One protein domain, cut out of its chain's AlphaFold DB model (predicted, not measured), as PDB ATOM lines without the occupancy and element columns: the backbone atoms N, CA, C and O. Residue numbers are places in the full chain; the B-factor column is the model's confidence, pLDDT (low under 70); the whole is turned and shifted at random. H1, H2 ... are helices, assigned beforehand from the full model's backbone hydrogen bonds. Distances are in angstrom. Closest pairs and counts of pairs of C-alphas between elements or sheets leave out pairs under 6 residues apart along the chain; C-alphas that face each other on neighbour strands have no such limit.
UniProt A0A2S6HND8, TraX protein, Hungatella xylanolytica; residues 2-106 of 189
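This is residues 2 to 106 of the 189 residues of the protein "TraX protein" of Hungatella xylanolytica (UniProt A0A2S6HND8). A long helical hairpin, H2 and H3, is closed at its linked end and opens toward the other. H4 folds back along the far part of H3, H1 packs on H4, and H5 crosses H2. The printed part has 105 residues with five named helices, H1 to H5 in chain order, and no named strand: all helix. It is only just loose, close to compact, with a radius of gyration of the C-alphas of 15.6 A, and spans 52 by 28 by 17 A.

Start at H3, residues 44 to 71, which touches H2, residues 23 to 42, through 46 to 51 and 36 to 41 alone. This hairpin has a shallow tilt of 25 degrees, opposite ways; its closest C-alphas, Arg 40 and Gly 47, are 3.7 A apart. With residues 61 to 69 alone, H3 touches H4, residues 77 to 85, in a second hairpin; the closest C-alphas are Cys 65 and Ala 81, 5.2 A. Their shallow tilt of 33 degrees is only just short of steep. H1, residues 2 to 9, touches H4 at a shallow tilt of 10 degrees, opposite ways; the closest C-alphas are Ala 2 and Leu 80, 4.9 A. H5, residues 94 to 106, touches residues 26 to 34 of H2 alone at a steep tilt of 49 degrees, the same way; the closest C-alphas are Ile 30 and Val 98, 5.2 A. The packing is mostly aligned, with three of these four tilts shallow. H3 is apart from H1 and H5. Each O i to N i+4 pair is within hydrogen-bond range in H1, H2, H3 and H4; in H5, 8 of 9 are.

Find C-alpha 44 at (258.168, 182.184, 307.863); H3 runs 40.4 A to C-alpha 71. H2 covers 29.1 A, and H5 19.3 A to C-alpha 106 at (259.081, 192.306, 294.179).

The farthest C-alphas, Gln 13 and Asn 42, are 52.2 A apart. Residues 10 to 22 form the long link from H1 to H2. The printed part has no cut, and no printed residue is under 70 in pLDDT.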
ATOM      1  N   ALA A   2     240.781 212.035 302.472       90.88
ATOM      2  CA  ALA A   2     239.458 211.472 302.775       90.88
ATOM      3  C   ALA A   2     238.501 212.445 303.495       90.88
ATOM      4  O   ALA A   2     237.341 212.550 303.123       90.88
ATOM      5  N   LEU A   3     239.012 213.228 304.455       91.88
ATOM      6  CA  LEU A   3     238.233 214.284 305.112       91.88
ATOM      7  C   LEU A   3     237.795 215.397 304.145       91.88
ATOM      8  O   LEU A   3     236.665 215.855 304.222       91.88
ATOM      9  N   ILE A   4     238.673 215.811 303.228       91.81
ATOM     10  CA  ILE A   4     238.361 216.817 302.202       91.81
ATOM     11  C   ILE A   4     237.264 216.280 301.282       91.81
ATOM     12  O   ILE A   4     236.289 216.980 301.054       91.81
ATOM     13  N   ASN A   5     237.382 215.031 300.823       92.19
ATOM     14  CA  ASN A   5     236.371 214.390 299.982       92.19
ATOM     15  C   ASN A   5     235.019 214.320 300.697       92.19
ATOM     16  O   ASN A   5     234.007 214.697 300.116       92.19
ATOM     17  N   TYR A   6     235.006 213.886 301.963       91.88
ATOM     18  CA  TYR A   6     233.786 213.842 302.768       91.88
ATOM     19  C   TYR A   6     233.155 215.230 302.896       91.88
ATOM     20  O   TYR A   6     231.968 215.379 302.643       91.88
ATOM     21  N   ILE A   7     233.941 216.263 303.217       91.56
ATOM     22  CA  ILE A   7     233.425 217.634 303.291       91.56
ATOM     23  C   ILE A   7     232.855 218.052 301.931       91.56
ATOM     24  O   ILE A   7     231.685 218.402 301.865       91.56
ATOM     25  N   CYS A   8     233.635 217.959 300.850       90.12
ATOM     26  CA  CYS A   8     233.220 218.377 299.509       90.12
ATOM     27  C   CYS A   8     231.928 217.694 299.048       90.12
ATOM     28  O   CYS A   8     231.002 218.379 298.623       90.12
ATOM     29  N   ASN A   9     231.829 216.372 299.197       91.19
ATOM     30  CA  ASN A   9     230.663 215.606 298.754       91.19
ATOM     31  C   ASN A   9     229.375 215.923 299.525       91.19
ATOM     32  O   ASN A   9     228.307 215.546 299.065       91.19
ATOM     33  N   ASN A  10     229.465 216.569 300.691       90.00
ATOM     34  CA  ASN A  10     228.305 216.939 301.503       90.00
ATOM     35  C   ASN A  10     228.054 218.464 301.512       90.00
ATOM     36  O   ASN A  10     227.203 218.929 302.266       90.00
ATOM     37  N   ILE A  11     228.775 219.247 300.691       88.88
ATOM     38  CA  ILE A  11     228.472 220.675 300.463       88.88
ATOM     39  C   ILE A  11     227.204 220.823 299.611       88.88
ATOM     40  O   ILE A  11     226.360 221.665 299.906       88.88
ATOM     41  N   TYR A  12     227.074 220.007 298.564       78.75
ATOM     42  CA  TYR A  12     225.901 219.963 297.690       78.75
ATOM     43  C   TYR A  12     224.996 218.801 298.109       78.75
ATOM     44  O   TYR A  12     225.501 217.739 298.464       78.75
ATOM     45  N   GLN A  13     223.672 218.992 298.077       72.06
ATOM     46  CA  GLN A  13     222.721 217.919 298.408       72.06
ATOM     47  C   GLN A  13     222.754 216.781 297.374       72.06
ATOM     48  O   GLN A  13     222.712 215.625 297.777       72.06
ATOM     49  N   ASP A  14     222.928 217.113 296.089       74.62
ATOM     50  CA  ASP A  14     223.039 216.162 294.975       74.62
ATOM     51  C   ASP A  14     224.187 216.578 294.037       74.62
ATOM     52  O   ASP A  14     223.955 217.246 293.026       74.62
ATOM     53  N   PRO A  15     225.451 216.266 294.367       75.81
ATOM     54  CA  PRO A  15     226.563 216.608 293.492       75.81
ATOM     55  C   PRO A  15     226.505 215.777 292.199       75.81
ATOM     56  O   PRO A  15     226.372 214.552 292.236       75.81
ATOM     57  N   TYR A  16     226.675 216.442 291.053       81.44
ATOM     58  CA  TYR A  16     226.819 215.824 289.733       81.44
ATOM     59  C   TYR A  16     227.980 214.819 289.698       81.44
ATOM     60  O   TYR A  16     227.892 213.756 289.085       81.44
ATOM     61  N   CYS A  17     229.077 215.137 290.393       81.94
ATOM     62  CA  CYS A  17     230.253 214.279 290.487       81.94
ATOM     63  C   CYS A  17     230.725 214.150 291.939       81.94
ATOM     64  O   CYS A  17     231.063 215.149 292.576       81.94
ATOM     65  N   TYR A  18     230.789 212.914 292.444       86.12
ATOM     66  CA  TYR A  18     231.322 212.585 293.769       86.12
ATOM     67  C   TYR A  18     232.840 212.376 293.730       86.12
ATOM     68  O   TYR A  18     233.373 211.766 292.804       86.12
ATOM     69  N   ILE A  19     233.539 212.792 294.787       89.56
ATOM     70  CA  ILE A  19     234.968 212.521 294.982       89.56
ATOM     71  C   ILE A  19     235.159 211.304 295.888       89.56
ATOM     72  O   ILE A  19     234.804 211.337 297.067       89.56
ATOM     73  N   SER A  20     235.830 210.267 295.399       89.06
ATOM     74  CA  SER A  20     236.266 209.116 296.214       89.06
ATOM     75  C   SER A  20     237.792 208.945 296.254       89.06
ATOM     76  O   SER A  20     238.315 208.110 296.991       89.06
ATOM     77  N   ASN A  21     238.533 209.778 295.519       91.44
ATOM     78  CA  ASN A  21     239.968 209.630 295.288       91.44
ATOM     79  C   ASN A  21     240.817 209.787 296.562       91.44
ATOM     80  O   ASN A  21     240.785 210.819 297.242       91.44
ATOM     81  N   ASN A  22     241.621 208.773 296.878       92.94
ATOM     82  CA  ASN A  22     242.570 208.791 297.980       92.94
ATOM     83  C   ASN A  22     243.688 207.742 297.809       92.94
ATOM     84  O   ASN A  22     243.793 206.766 298.561       92.94
ATOM     85  N   ILE A  23     244.582 207.991 296.853       93.44
ATOM     86  CA  ILE A  23     245.680 207.086 296.489       93.44
ATOM     87  C   ILE A  23     246.664 206.839 297.640       93.44
ATOM     88  O   ILE A  23     247.365 205.827 297.671       93.44
ATOM     89  N   PHE A  24     246.718 207.746 298.620       94.12
ATOM     90  CA  PHE A  24     247.627 207.649 299.759       94.12
ATOM     91  C   PHE A  24     247.406 206.377 300.581       94.12
ATOM     92  O   PHE A  24     248.380 205.775 301.032       94.12
ATOM     93  N   VAL A  25     246.154 205.935 300.733       95.12
ATOM     94  CA  VAL A  25     245.835 204.712 301.486       95.12
ATOM     95  C   VAL A  25     246.306 203.484 300.712       95.12
ATOM     96  O   VAL A  25     246.935 202.601 301.287       95.12
ATOM     97  N   THR A  26     246.098 203.459 299.392       96.00
ATOM     98  CA  THR A  26     246.611 202.398 298.514       96.00
ATOM     99  C   THR A  26     248.138 202.305 298.596       96.00
ATOM    100  O   THR A  26     248.670 201.219 298.812       96.00
ATOM    101  N   LEU A  27     248.859 203.432 298.511       95.62
ATOM    102  CA  LEU A  27     250.325 203.465 298.636       95.62
ATOM    103  C   LEU A  27     250.812 203.004 300.016       95.62
ATOM    104  O   LEU A  27     251.783 202.251 300.108       95.62
ATOM    105  N   PHE A  28     250.131 203.425 301.082       96.44
ATOM    106  CA  PHE A  28     250.419 202.970 302.440       96.44
ATOM    107  C   PHE A  28     250.264 201.449 302.560       96.44
ATOM    108  O   PHE A  28     251.174 200.773 303.042       96.44
ATOM    109  N   LEU A  29     249.163 200.893 302.050       97.38
ATOM    110  CA  LEU A  29     248.900 199.455 302.086       97.38
ATOM    111  C   LEU A  29     249.873 198.643 301.238       97.38
ATOM    112  O   LEU A  29     250.290 197.574 301.679       97.38
ATOM    113  N   ILE A  30     250.303 199.152 300.081       98.00
ATOM    114  CA  ILE A  30     251.384 198.533 299.302       98.00
ATOM    115  C   ILE A  30     252.638 198.394 300.169       98.00
ATOM    116  O   ILE A  30     253.243 197.320 300.204       98.00
ATOM    117  N   GLY A  31     253.007 199.448 300.903       97.81
ATOM    118  CA  GLY A  31     254.139 199.430 301.830       97.81
ATOM    119  C   GLY A  31     253.971 198.406 302.954       97.81
ATOM    120  O   GLY A  31     254.859 197.583 303.167       97.81
ATOM    121  N   VAL A  32     252.818 198.406 303.631       97.75
ATOM    122  CA  VAL A  32     252.514 197.475 304.733       97.75
ATOM    123  C   VAL A  32     252.543 196.020 304.263       97.75
ATOM    124  O   VAL A  32     253.211 195.188 304.876       97.75
ATOM    125  N   VAL A  33     251.861 195.701 303.161       97.88
ATOM    126  CA  VAL A  33     251.804 194.331 302.632       97.88
ATOM    127  C   VAL A  33     253.183 193.881 302.153       97.88
ATOM    128  O   VAL A  33     253.602 192.768 302.476       97.88
ATOM    129  N   SER A  34     253.927 194.744 301.454       98.06
ATOM    130  CA  SER A  34     255.299 194.434 301.027       98.06
ATOM    131  C   SER A  34     256.203 194.148 302.228       98.06
ATOM    132  O   SER A  34     256.913 193.144 302.230       98.06
ATOM    133  N   TRP A  35     256.114 194.957 303.286       98.00
ATOM    134  CA  TRP A  35     256.875 194.767 304.522       98.00
ATOM    135  C   TRP A  35     256.548 193.443 305.229       98.00
ATOM    136  O   TRP A  35     257.453 192.704 305.622       98.00
ATOM    137  N   ILE A  36     255.265 193.083 305.340       98.06
ATOM    138  CA  ILE A  36     254.845 191.793 305.915       98.06
ATOM    139  C   ILE A  36     255.423 190.622 305.105       98.06
ATOM    140  O   ILE A  36     255.908 189.636 305.673       98.06
ATOM    141  N   LEU A  37     255.391 190.721 303.773       97.88
ATOM    142  CA  LEU A  37     255.915 189.689 302.880       97.88
ATOM    143  C   LEU A  37     257.444 189.571 302.950       97.88
ATOM    144  O   LEU A  37     257.965 188.455 302.899       97.88
ATOM    145  N   GLU A  38     258.166 190.674 303.147       97.38
ATOM    146  CA  GLU A  38     259.607 190.646 303.413       97.38
ATOM    147  C   GLU A  38     259.944 189.966 304.739       97.38
ATOM    148  O   GLU A  38     260.839 189.118 304.782       97.38
ATOM    149  N   ILE A  39     259.190 190.252 305.807       97.62
ATOM    150  CA  ILE A  39     259.353 189.535 307.079       97.62
ATOM    151  C   ILE A  39     259.146 188.040 306.859       97.62
ATOM    152  O   ILE A  39     259.951 187.247 307.334       97.62
ATOM    153  N   ARG A  40     258.110 187.642 306.113       97.31
ATOM    154  CA  ARG A  40     257.844 186.230 305.810       97.31
ATOM    155  C   ARG A  40     258.957 185.564 305.008       97.31
ATOM    156  O   ARG A  40     259.200 184.373 305.206       97.31
ATOM    157  N   LYS A  41     259.611 186.301 304.107       95.62
ATOM    158  CA  LYS A  41     260.753 185.802 303.327       95.62
ATOM    159  C   LYS A  41     261.934 185.447 304.237       95.62
ATOM    160  O   LYS A  41     262.575 184.429 303.997       95.62
ATOM    161  N   ASN A  42     262.167 186.237 305.286       95.56
ATOM    162  CA  ASN A  42     263.265 186.033 306.237       95.56
ATOM    163  C   ASN A  42     262.900 185.068 307.383       95.56
ATOM    164  O   ASN A  42     263.701 184.219 307.758       95.56
ATOM    165  N   ASP A  43     261.681 185.165 307.919       96.81
ATOM    166  CA  ASP A  43     261.143 184.323 308.990       96.81
ATOM    167  C   ASP A  43     259.683 183.951 308.688       96.81
ATOM    168  O   ASP A  43     258.741 184.729 308.881       96.81
ATOM    169  N   LYS A  44     259.486 182.704 308.247       96.06
ATOM    170  CA  LYS A  44     258.168 182.184 307.863       96.06
ATOM    171  C   LYS A  44     257.166 182.194 309.019       96.06
ATOM    172  O   LYS A  44     255.994 182.486 308.785       96.06
ATOM    173  N   LYS A  45     257.589 181.878 310.252       96.31
ATOM    174  CA  LYS A  45     256.674 181.801 311.407       96.31
ATOM    175  C   LYS A  45     256.190 183.197 311.780       96.31
ATOM    176  O   LYS A  45     254.984 183.423 311.892       96.31
ATOM    177  N   LYS A  46     257.122 184.143 311.916       96.25
ATOM    178  CA  LYS A  46     256.810 185.536 312.252       96.25
ATOM    179  C   LYS A  46     256.005 186.220 311.146       96.25
ATOM    180  O   LYS A  46     255.012 186.880 311.439       96.25
ATOM    181  N   GLY A  47     256.368 186.007 309.882       97.00
ATOM    182  CA  GLY A  47     255.633 186.549 308.742       97.00
ATOM    183  C   GLY A  47     254.201 186.028 308.643       97.00
ATOM    184  O   GLY A  47     253.275 186.825 308.522       97.00
ATOM    185  N   ASN A  48     253.986 184.712 308.775       96.88
ATOM    186  CA  ASN A  48     252.633 184.144 308.776       96.88
ATOM    187  C   ASN A  48     251.782 184.699 309.930       96.88
ATOM    188  O   ASN A  48     250.605 184.989 309.729       96.88
ATOM    189  N   ARG A  49     252.372 184.913 311.115       97.88
ATOM    190  CA  ARG A  49     251.683 185.565 312.238       97.88
ATOM    191  C   ARG A  49     251.210 186.975 311.871       97.88
ATOM    192  O   ARG A  49     250.059 187.299 312.139       97.88
ATOM    193  N   TYR A  50     252.056 187.798 311.248       98.06
ATOM    194  CA  TYR A  50     251.652 189.145 310.821       98.06
ATOM    195  C   TYR A  50     250.621 189.139 309.696       98.06
ATOM    196  O   TYR A  50     249.738 189.987 309.713       98.06
ATOM    197  N   ILE A  51     250.677 188.179 308.767       97.94
ATOM    198  CA  ILE A  51     249.625 188.009 307.754       97.94
ATOM    199  C   ILE A  51     248.283 187.725 308.431       97.94
ATOM    200  O   ILE A  51     247.304 188.392 308.125       97.94
ATOM    201  N   ILE A  52     248.237 186.784 309.380       98.06
ATOM    202  CA  ILE A  52     247.000 186.456 310.107       98.06
ATOM    203  C   ILE A  52     246.486 187.680 310.871       98.06
ATOM    204  O   ILE A  52     245.309 188.012 310.764       98.06
ATOM    205  N   LEU A  53     247.361 188.387 311.594       98.12
ATOM    206  CA  LEU A  53     246.993 189.612 312.313       98.12
ATOM    207  C   LEU A  53     246.468 190.695 311.369       98.12
ATOM    208  O   LEU A  53     245.472 191.340 311.680       98.12
ATOM    209  N   PHE A  54     247.102 190.871 310.210       97.88
ATOM    210  CA  PHE A  54     246.650 191.812 309.195       97.88
ATOM    211  C   PHE A  54     245.282 191.414 308.640       97.88
ATOM    212  O   PHE A  54     244.394 192.254 308.598       97.88
ATOM    213  N   CYS A  55     245.055 190.143 308.296       97.25
ATOM    214  CA  CYS A  55     243.749 189.667 307.834       97.25
ATOM    215  C   CYS A  55     242.653 189.869 308.891       97.25
ATOM    216  O   CYS A  55     241.581 190.374 308.567       97.25
ATOM    217  N   LEU A  56     242.927 189.541 310.159       98.06
ATOM    218  CA  LEU A  56     241.994 189.782 311.266       98.06
ATOM    219  C   LEU A  56     241.697 191.277 311.434       98.06
ATOM    220  O   LEU A  56     240.542 191.661 311.603       98.06
ATOM    221  N   TYR A  57     242.719 192.127 311.320       97.81
ATOM    222  CA  TYR A  57     242.557 193.576 311.347       97.81
ATOM    223  C   TYR A  57     241.751 194.104 310.151       97.81
ATOM    224  O   TYR A  57     240.924 194.997 310.319       97.81
ATOM    225  N   GLN A  58     241.926 193.546 308.952       97.38
ATOM    226  CA  GLN A  58     241.135 193.921 307.776       97.38
ATOM    227  C   GLN A  58     239.658 193.534 307.946       97.38
ATOM    228  O   GLN A  58     238.781 194.334 307.631       97.38
ATOM    229  N   ILE A  59     239.359 192.367 308.525       97.00
ATOM    230  CA  ILE A  59     237.977 191.980 308.857       97.00
ATOM    231  C   ILE A  59     237.392 192.946 309.894       97.00
ATOM    232  O   ILE A  59     236.336 193.531 309.664       97.00
ATOM    233  N   PHE A  60     238.106 193.168 311.000       97.25
ATOM    234  CA  PHE A  60     237.682 194.083 312.058       97.25
ATOM    235  C   PHE A  60     237.439 195.506 311.534       97.25
ATOM    236  O   PHE A  60     236.366 196.068 311.738       97.25
ATOM    237  N   SER A  61     238.395 196.076 310.799       96.62
ATOM    238  CA  SER A  61     238.267 197.420 310.226       96.62
ATOM    239  C   SER A  61     237.118 197.523 309.228       96.62
ATOM    240  O   SER A  61     236.452 198.553 309.194       96.62
ATOM    241  N   THR A  62     236.829 196.468 308.459       95.69
ATOM    242  CA  THR A  62     235.684 196.449 307.535       95.69
ATOM    243  C   THR A  62     234.367 196.545 308.298       95.69
ATOM    244  O   THR A  62     233.513 197.354 307.939       95.69
ATOM    245  N   ILE A  63     234.221 195.784 309.390       96.00
ATOM    246  CA  ILE A  63     233.045 195.860 310.269       96.00
ATOM    247  C   ILE A  63     232.903 197.281 310.826       96.00
ATOM    248  O   ILE A  63     231.826 197.865 310.743       96.00
ATOM    249  N   ILE A  64     233.995 197.874 311.321       95.50
ATOM    250  CA  ILE A  64     233.990 199.253 311.832       95.50
ATOM    251  C   ILE A  64     233.575 200.257 310.751       95.50
ATOM    252  O   ILE A  64     232.770 201.143 311.031       95.50
ATOM    253  N   CYS A  65     234.056 200.121 309.513       94.50
ATOM    254  CA  CYS A  65     233.656 200.998 308.407       94.50
ATOM    255  C   CYS A  65     232.151 200.896 308.104       94.50
ATOM    256  O   CYS A  65     231.499 201.918 307.895       94.50
ATOM    257  N   ILE A  66     231.585 199.684 308.132       93.94
ATOM    258  CA  ILE A  66     230.144 199.456 307.936       93.94
ATOM    259  C   ILE A  66     229.328 200.083 309.066       93.94
ATOM    260  O   ILE A  66     228.368 200.802 308.793       93.94
ATOM    261  N   LEU A  67     229.731 199.872 310.320       94.62
ATOM    262  CA  LEU A  67     229.069 200.475 311.478       94.62
ATOM    263  C   LEU A  67     229.164 202.005 311.455       94.62
ATOM    264  O   LEU A  67     228.192 202.691 311.753       94.62
ATOM    265  N   THR A  68     230.310 202.552 311.034       93.25
ATOM    266  CA  THR A  68     230.514 204.004 310.931       93.25
ATOM    267  C   THR A  68     229.527 204.621 309.951       93.25
ATOM    268  O   THR A  68     228.953 205.653 310.269       93.25
ATOM    269  N   LYS A  69     229.257 203.974 308.809       90.12
ATOM    270  CA  LYS A  69     228.243 204.447 307.854       90.12
ATOM    271  C   LYS A  69     226.816 204.430 308.418       90.12
ATOM    272  O   LYS A  69     225.995 205.243 308.011       90.12
ATOM    273  N   GLN A  70     226.495 203.508 309.324       90.38
ATOM    274  CA  GLN A  70     225.165 203.466 309.946       90.38
ATOM    275  C   GLN A  70     224.959 204.601 310.956       90.38
ATOM    276  O   GLN A  70     223.834 205.047 311.147       90.38
ATOM    277  N   ILE A  71     226.038 205.060 311.596       91.62
ATOM    278  CA  ILE A  71     226.009 206.128 312.607       91.62
ATOM    279  C   ILE A  71     226.183 207.504 311.954       91.62
ATOM    280  O   ILE A  71     225.465 208.450 312.268       91.62
ATOM    281  N   ILE A  72     227.164 207.616 311.062       88.19
ATOM    282  CA  ILE A  72     227.539 208.833 310.349       88.19
ATOM    283  C   ILE A  72     227.001 208.704 308.927       88.19
ATOM    284  O   ILE A  72     227.495 207.902 308.135       88.19
ATOM    285  N   GLY A  73     225.970 209.489 308.618       82.62
ATOM    286  CA  GLY A  73     225.426 209.599 307.268       82.62
ATOM    287  C   GLY A  73     226.288 210.465 306.343       82.62
ATOM    288  O   GLY A  73     227.276 211.083 306.754       82.62
ATOM    289  N   GLY A  74     225.877 210.531 305.080       84.81
ATOM    290  CA  GLY A  74     226.507 211.362 304.056       84.81
ATOM    291  C   GLY A  74     227.340 210.580 303.045       84.81
ATOM    292  O   GLY A  74     227.630 209.388 303.192       84.81
ATOM    293  N   TYR A  75     227.724 211.273 301.983       87.00
ATOM    294  CA  TYR A  75     228.500 210.702 300.889       87.00
ATOM    295  C   TYR A  75     229.985 210.619 301.262       87.00
ATOM    296  O   TYR A  75     230.539 211.549 301.847       87.00
ATOM    297  N   GLY A  76     230.654 209.512 300.926       88.31
ATOM    298  CA  GLY A  76     232.094 209.341 301.169       88.31
ATOM    299  C   GLY A  76     232.488 208.786 302.550       88.31
ATOM    300  O   GLY A  76     233.668 208.804 302.906       88.31
ATOM    301  N   VAL A  77     231.530 208.332 303.373       92.31
ATOM    302  CA  VAL A  77     231.813 207.843 304.742       92.31
ATOM    303  C   VAL A  77     232.651 206.564 304.738       92.31
ATOM    304  O   VAL A  77     233.518 206.398 305.597       92.31
ATOM    305  N   PHE A  78     232.434 205.667 303.771       92.19
ATOM    306  CA  PHE A  78     233.215 204.435 303.657       92.19
ATOM    307  C   PHE A  78     234.684 204.725 303.363       92.19
ATOM    308  O   PHE A  78     235.567 204.143 303.985       92.19
ATOM    309  N   GLU A  79     234.947 205.658 302.457       92.31
ATOM    310  CA  GLU A  79     236.275 206.100 302.054       92.31
ATOM    311  C   GLU A  79     236.973 206.839 303.200       92.31
ATOM    312  O   GLU A  79     238.176 206.671 303.411       92.31
ATOM    313  N   LEU A  80     236.225 207.622 303.987       94.12
ATOM    314  CA  LEU A  80     236.727 208.267 305.199       94.12
ATOM    315  C   LEU A  80     237.121 207.247 306.269       94.12
ATOM    316  O   LEU A  80     238.267 207.251 306.725       94.12
ATOM    317  N   ALA A  81     236.201 206.361 306.649       94.44
ATOM    318  CA  ALA A  81     236.455 205.328 307.649       94.44
ATOM    319  C   ALA A  81     237.573 204.379 307.191       94.44
ATOM    320  O   ALA A  81     238.496 204.078 307.950       94.44
ATOM    321  N   GLY A  82     237.548 203.986 305.917       94.12
ATOM    322  CA  GLY A  82     238.559 203.148 305.292       94.12
ATOM    323  C   GLY A  82     239.942 203.786 305.290       94.12
ATOM    324  O   GLY A  82     240.928 203.110 305.584       94.12
ATOM    325  N   ALA A  83     240.032 205.092 305.037       94.62
ATOM    326  CA  ALA A  83     241.294 205.816 305.101       94.62
ATOM    327  C   ALA A  83     241.857 205.912 306.521       94.62
ATOM    328  O   ALA A  83     243.064 205.759 306.699       94.62
ATOM    329  N   LEU A  84     241.003 206.142 307.522       94.31
ATOM    330  CA  LEU A  84     241.416 206.194 308.928       94.31
ATOM    331  C   LEU A  84     241.889 204.829 309.433       94.31
ATOM    332  O   LEU A  84     242.840 204.752 310.205       94.31
ATOM    333  N   MET A  85     241.235 203.756 308.987       94.88
ATOM    334  CA  MET A  85     241.544 202.390 309.403       94.88
ATOM    335  C   MET A  85     242.589 201.695 308.518       94.88
ATOM    336  O   MET A  85     242.966 200.566 308.804       94.88
ATOM    337  N   GLY A  86     243.038 202.299 307.413       94.06
ATOM    338  CA  GLY A  86     243.894 201.600 306.448       94.06
ATOM    339  C   GLY A  86     243.242 200.309 305.933       94.06
ATOM    340  O   GLY A  86     243.836 199.230 305.987       94.06
ATOM    341  N   ASN A  87     241.989 200.400 305.495       95.12
ATOM    342  CA  ASN A  87     241.227 199.251 305.021       95.12
ATOM    343  C   ASN A  87     241.426 199.040 303.513       95.12
ATOM    344  O   ASN A  87     241.259 199.978 302.741       95.12
ATOM    345  N   ILE A  88     241.743 197.814 303.088       94.50
ATOM    346  CA  ILE A  88     242.074 197.486 301.690       94.50
ATOM    347  C   ILE A  88     240.875 197.534 300.737       94.50
ATOM    348  O   ILE A  88     241.050 197.789 299.545       94.50
ATOM    349  N   ILE A  89     239.667 197.303 301.256       92.38
ATOM    350  CA  ILE A  89     238.427 197.251 300.475       92.38
ATOM    351  C   ILE A  89     238.001 198.664 300.078       92.38
ATOM    352  O   ILE A  89     237.653 198.896 298.927       92.38
ATOM    353  N   PHE A  90     238.093 199.618 301.007       92.31
ATOM    354  CA  PHE A  90     237.636 200.998 300.818       92.31
ATOM    355  C   PHE A  90     238.750 201.959 300.364       92.31
ATOM    356  O   PHE A  90     238.722 203.148 300.685       92.31
ATOM    357  N   THR A  91     239.760 201.457 299.644       91.81
ATOM    358  CA  THR A  91     240.768 202.316 298.998       91.81
ATOM    359  C   THR A  91     240.421 202.595 297.544       91.81
ATOM    360  O   THR A  91     239.834 201.745 296.881       91.81
ATOM    361  N   GLU A  92     240.868 203.743 297.022       88.50
ATOM    362  CA  GLU A  92     240.686 204.130 295.611       88.50
ATOM    363  C   GLU A  92     241.155 203.035 294.643       88.50
ATOM    364  O   GLU A  92     240.465 202.693 293.691       88.50
ATOM    365  N   GLY A  93     242.321 202.444 294.912       81.06
ATOM    366  CA  GLY A  93     242.892 201.388 294.082       81.06
ATOM    367  C   GLY A  93     242.308 199.989 294.314       81.06
ATOM    368  O   GLY A  93     242.724 199.043 293.645       81.06
ATOM    369  N   SER A  94     241.377 199.801 295.250       87.25
ATOM    370  CA  SER A  94     240.907 198.480 295.695       87.25
ATOM    371  C   SER A  94     242.055 197.507 296.053       87.25
ATOM    372  O   SER A  94     243.236 197.862 296.132       87.25
ATOM    373  N   ILE A  95     241.727 196.227 296.227       92.69
ATOM    374  CA  ILE A  95     242.729 195.171 296.401       92.69
ATOM    375  C   ILE A  95     243.609 194.972 295.155       92.69
ATOM    376  O   ILE A  95     244.767 194.573 295.285       92.69
ATOM    377  N   LEU A  96     243.098 195.283 293.956       93.38
ATOM    378  CA  LEU A  96     243.792 195.028 292.690       93.38
ATOM    379  C   LEU A  96     245.034 195.907 292.525       93.38
ATOM    380  O   LEU A  96     246.101 195.392 292.194       93.38
ATOM    381  N   PHE A  97     244.944 197.210 292.805       94.25
ATOM    382  CA  PHE A  97     246.113 198.088 292.703       94.25
ATOM    383  C   PHE A  97     247.070 197.928 293.888       94.25
ATOM    384  O   PHE A  97     248.276 198.108 293.713       94.25
ATOM    385  N   VAL A  98     246.584 197.529 295.072       96.81
ATOM    386  CA  VAL A  98     247.485 197.121 296.164       96.81
ATOM    387  C   VAL A  98     248.291 195.892 295.745       96.81
ATOM    388  O   VAL A  98     249.513 195.881 295.888       96.81
ATOM    389  N   PHE A  99     247.635 194.889 295.156       96.38
ATOM    390  CA  PHE A  99     248.309 193.715 294.607       96.38
ATOM    391  C   PHE A  99     249.316 194.090 293.515       96.38
ATOM    392  O   PHE A  99     250.461 193.647 293.580       96.38
ATOM    393  N   LEU A 100     248.940 194.950 292.563       96.69
ATOM    394  CA  LEU A 100     249.847 195.444 291.525       96.69
ATOM    395  C   LEU A 100     251.083 196.127 292.118       96.69
ATOM    396  O   LEU A 100     252.202 195.836 291.707       96.69
ATOM    397  N   GLY A 101     250.902 197.015 293.097       96.81
ATOM    398  CA  GLY A 101     252.018 197.708 293.734       96.81
ATOM    399  C   GLY A 101     252.980 196.750 294.438       96.81
ATOM    400  O   GLY A 101     254.196 196.889 294.308       96.81
ATOM    401  N   VAL A 102     252.448 195.732 295.122       97.56
ATOM    402  CA  VAL A 102     253.245 194.665 295.751       97.56
ATOM    403  C   VAL A 102     253.955 193.809 294.691       97.56
ATOM    404  O   VAL A 102     255.138 193.500 294.829       97.56
ATOM    405  N   LEU A 103     253.272 193.463 293.599       97.19
ATOM    406  CA  LEU A 103     253.842 192.719 292.475       97.19
ATOM    407  C   LEU A 103     255.019 193.479 291.847       97.19
ATOM    408  O   LEU A 103     256.098 192.914 291.648       97.19
ATOM    409  N   MET A 104     254.839 194.775 291.590       96.12
ATOM    410  CA  MET A 104     255.895 195.656 291.089       96.12
ATOM    411  C   MET A 104     257.047 195.763 292.088       96.12
ATOM    412  O   MET A 104     258.208 195.716 291.687       96.12
ATOM    413  N   TYR A 105     256.757 195.848 293.389       96.44
ATOM    414  CA  TYR A 105     257.779 195.924 294.431       96.44
ATOM    415  C   TYR A 105     258.756 194.740 294.393       96.44
ATOM    416  O   TYR A 105     259.965 194.952 294.487       96.44
ATOM    417  N   PHE A 106     258.250 193.516 294.218       96.38
ATOM    418  CA  PHE A 106     259.081 192.306 294.179       96.38
ATOM    419  C   PHE A 106     259.736 192.035 292.819       96.38
ATOM    420  O   PHE A 106     260.705 191.281 292.754       96.38
TER     421      PHE A 106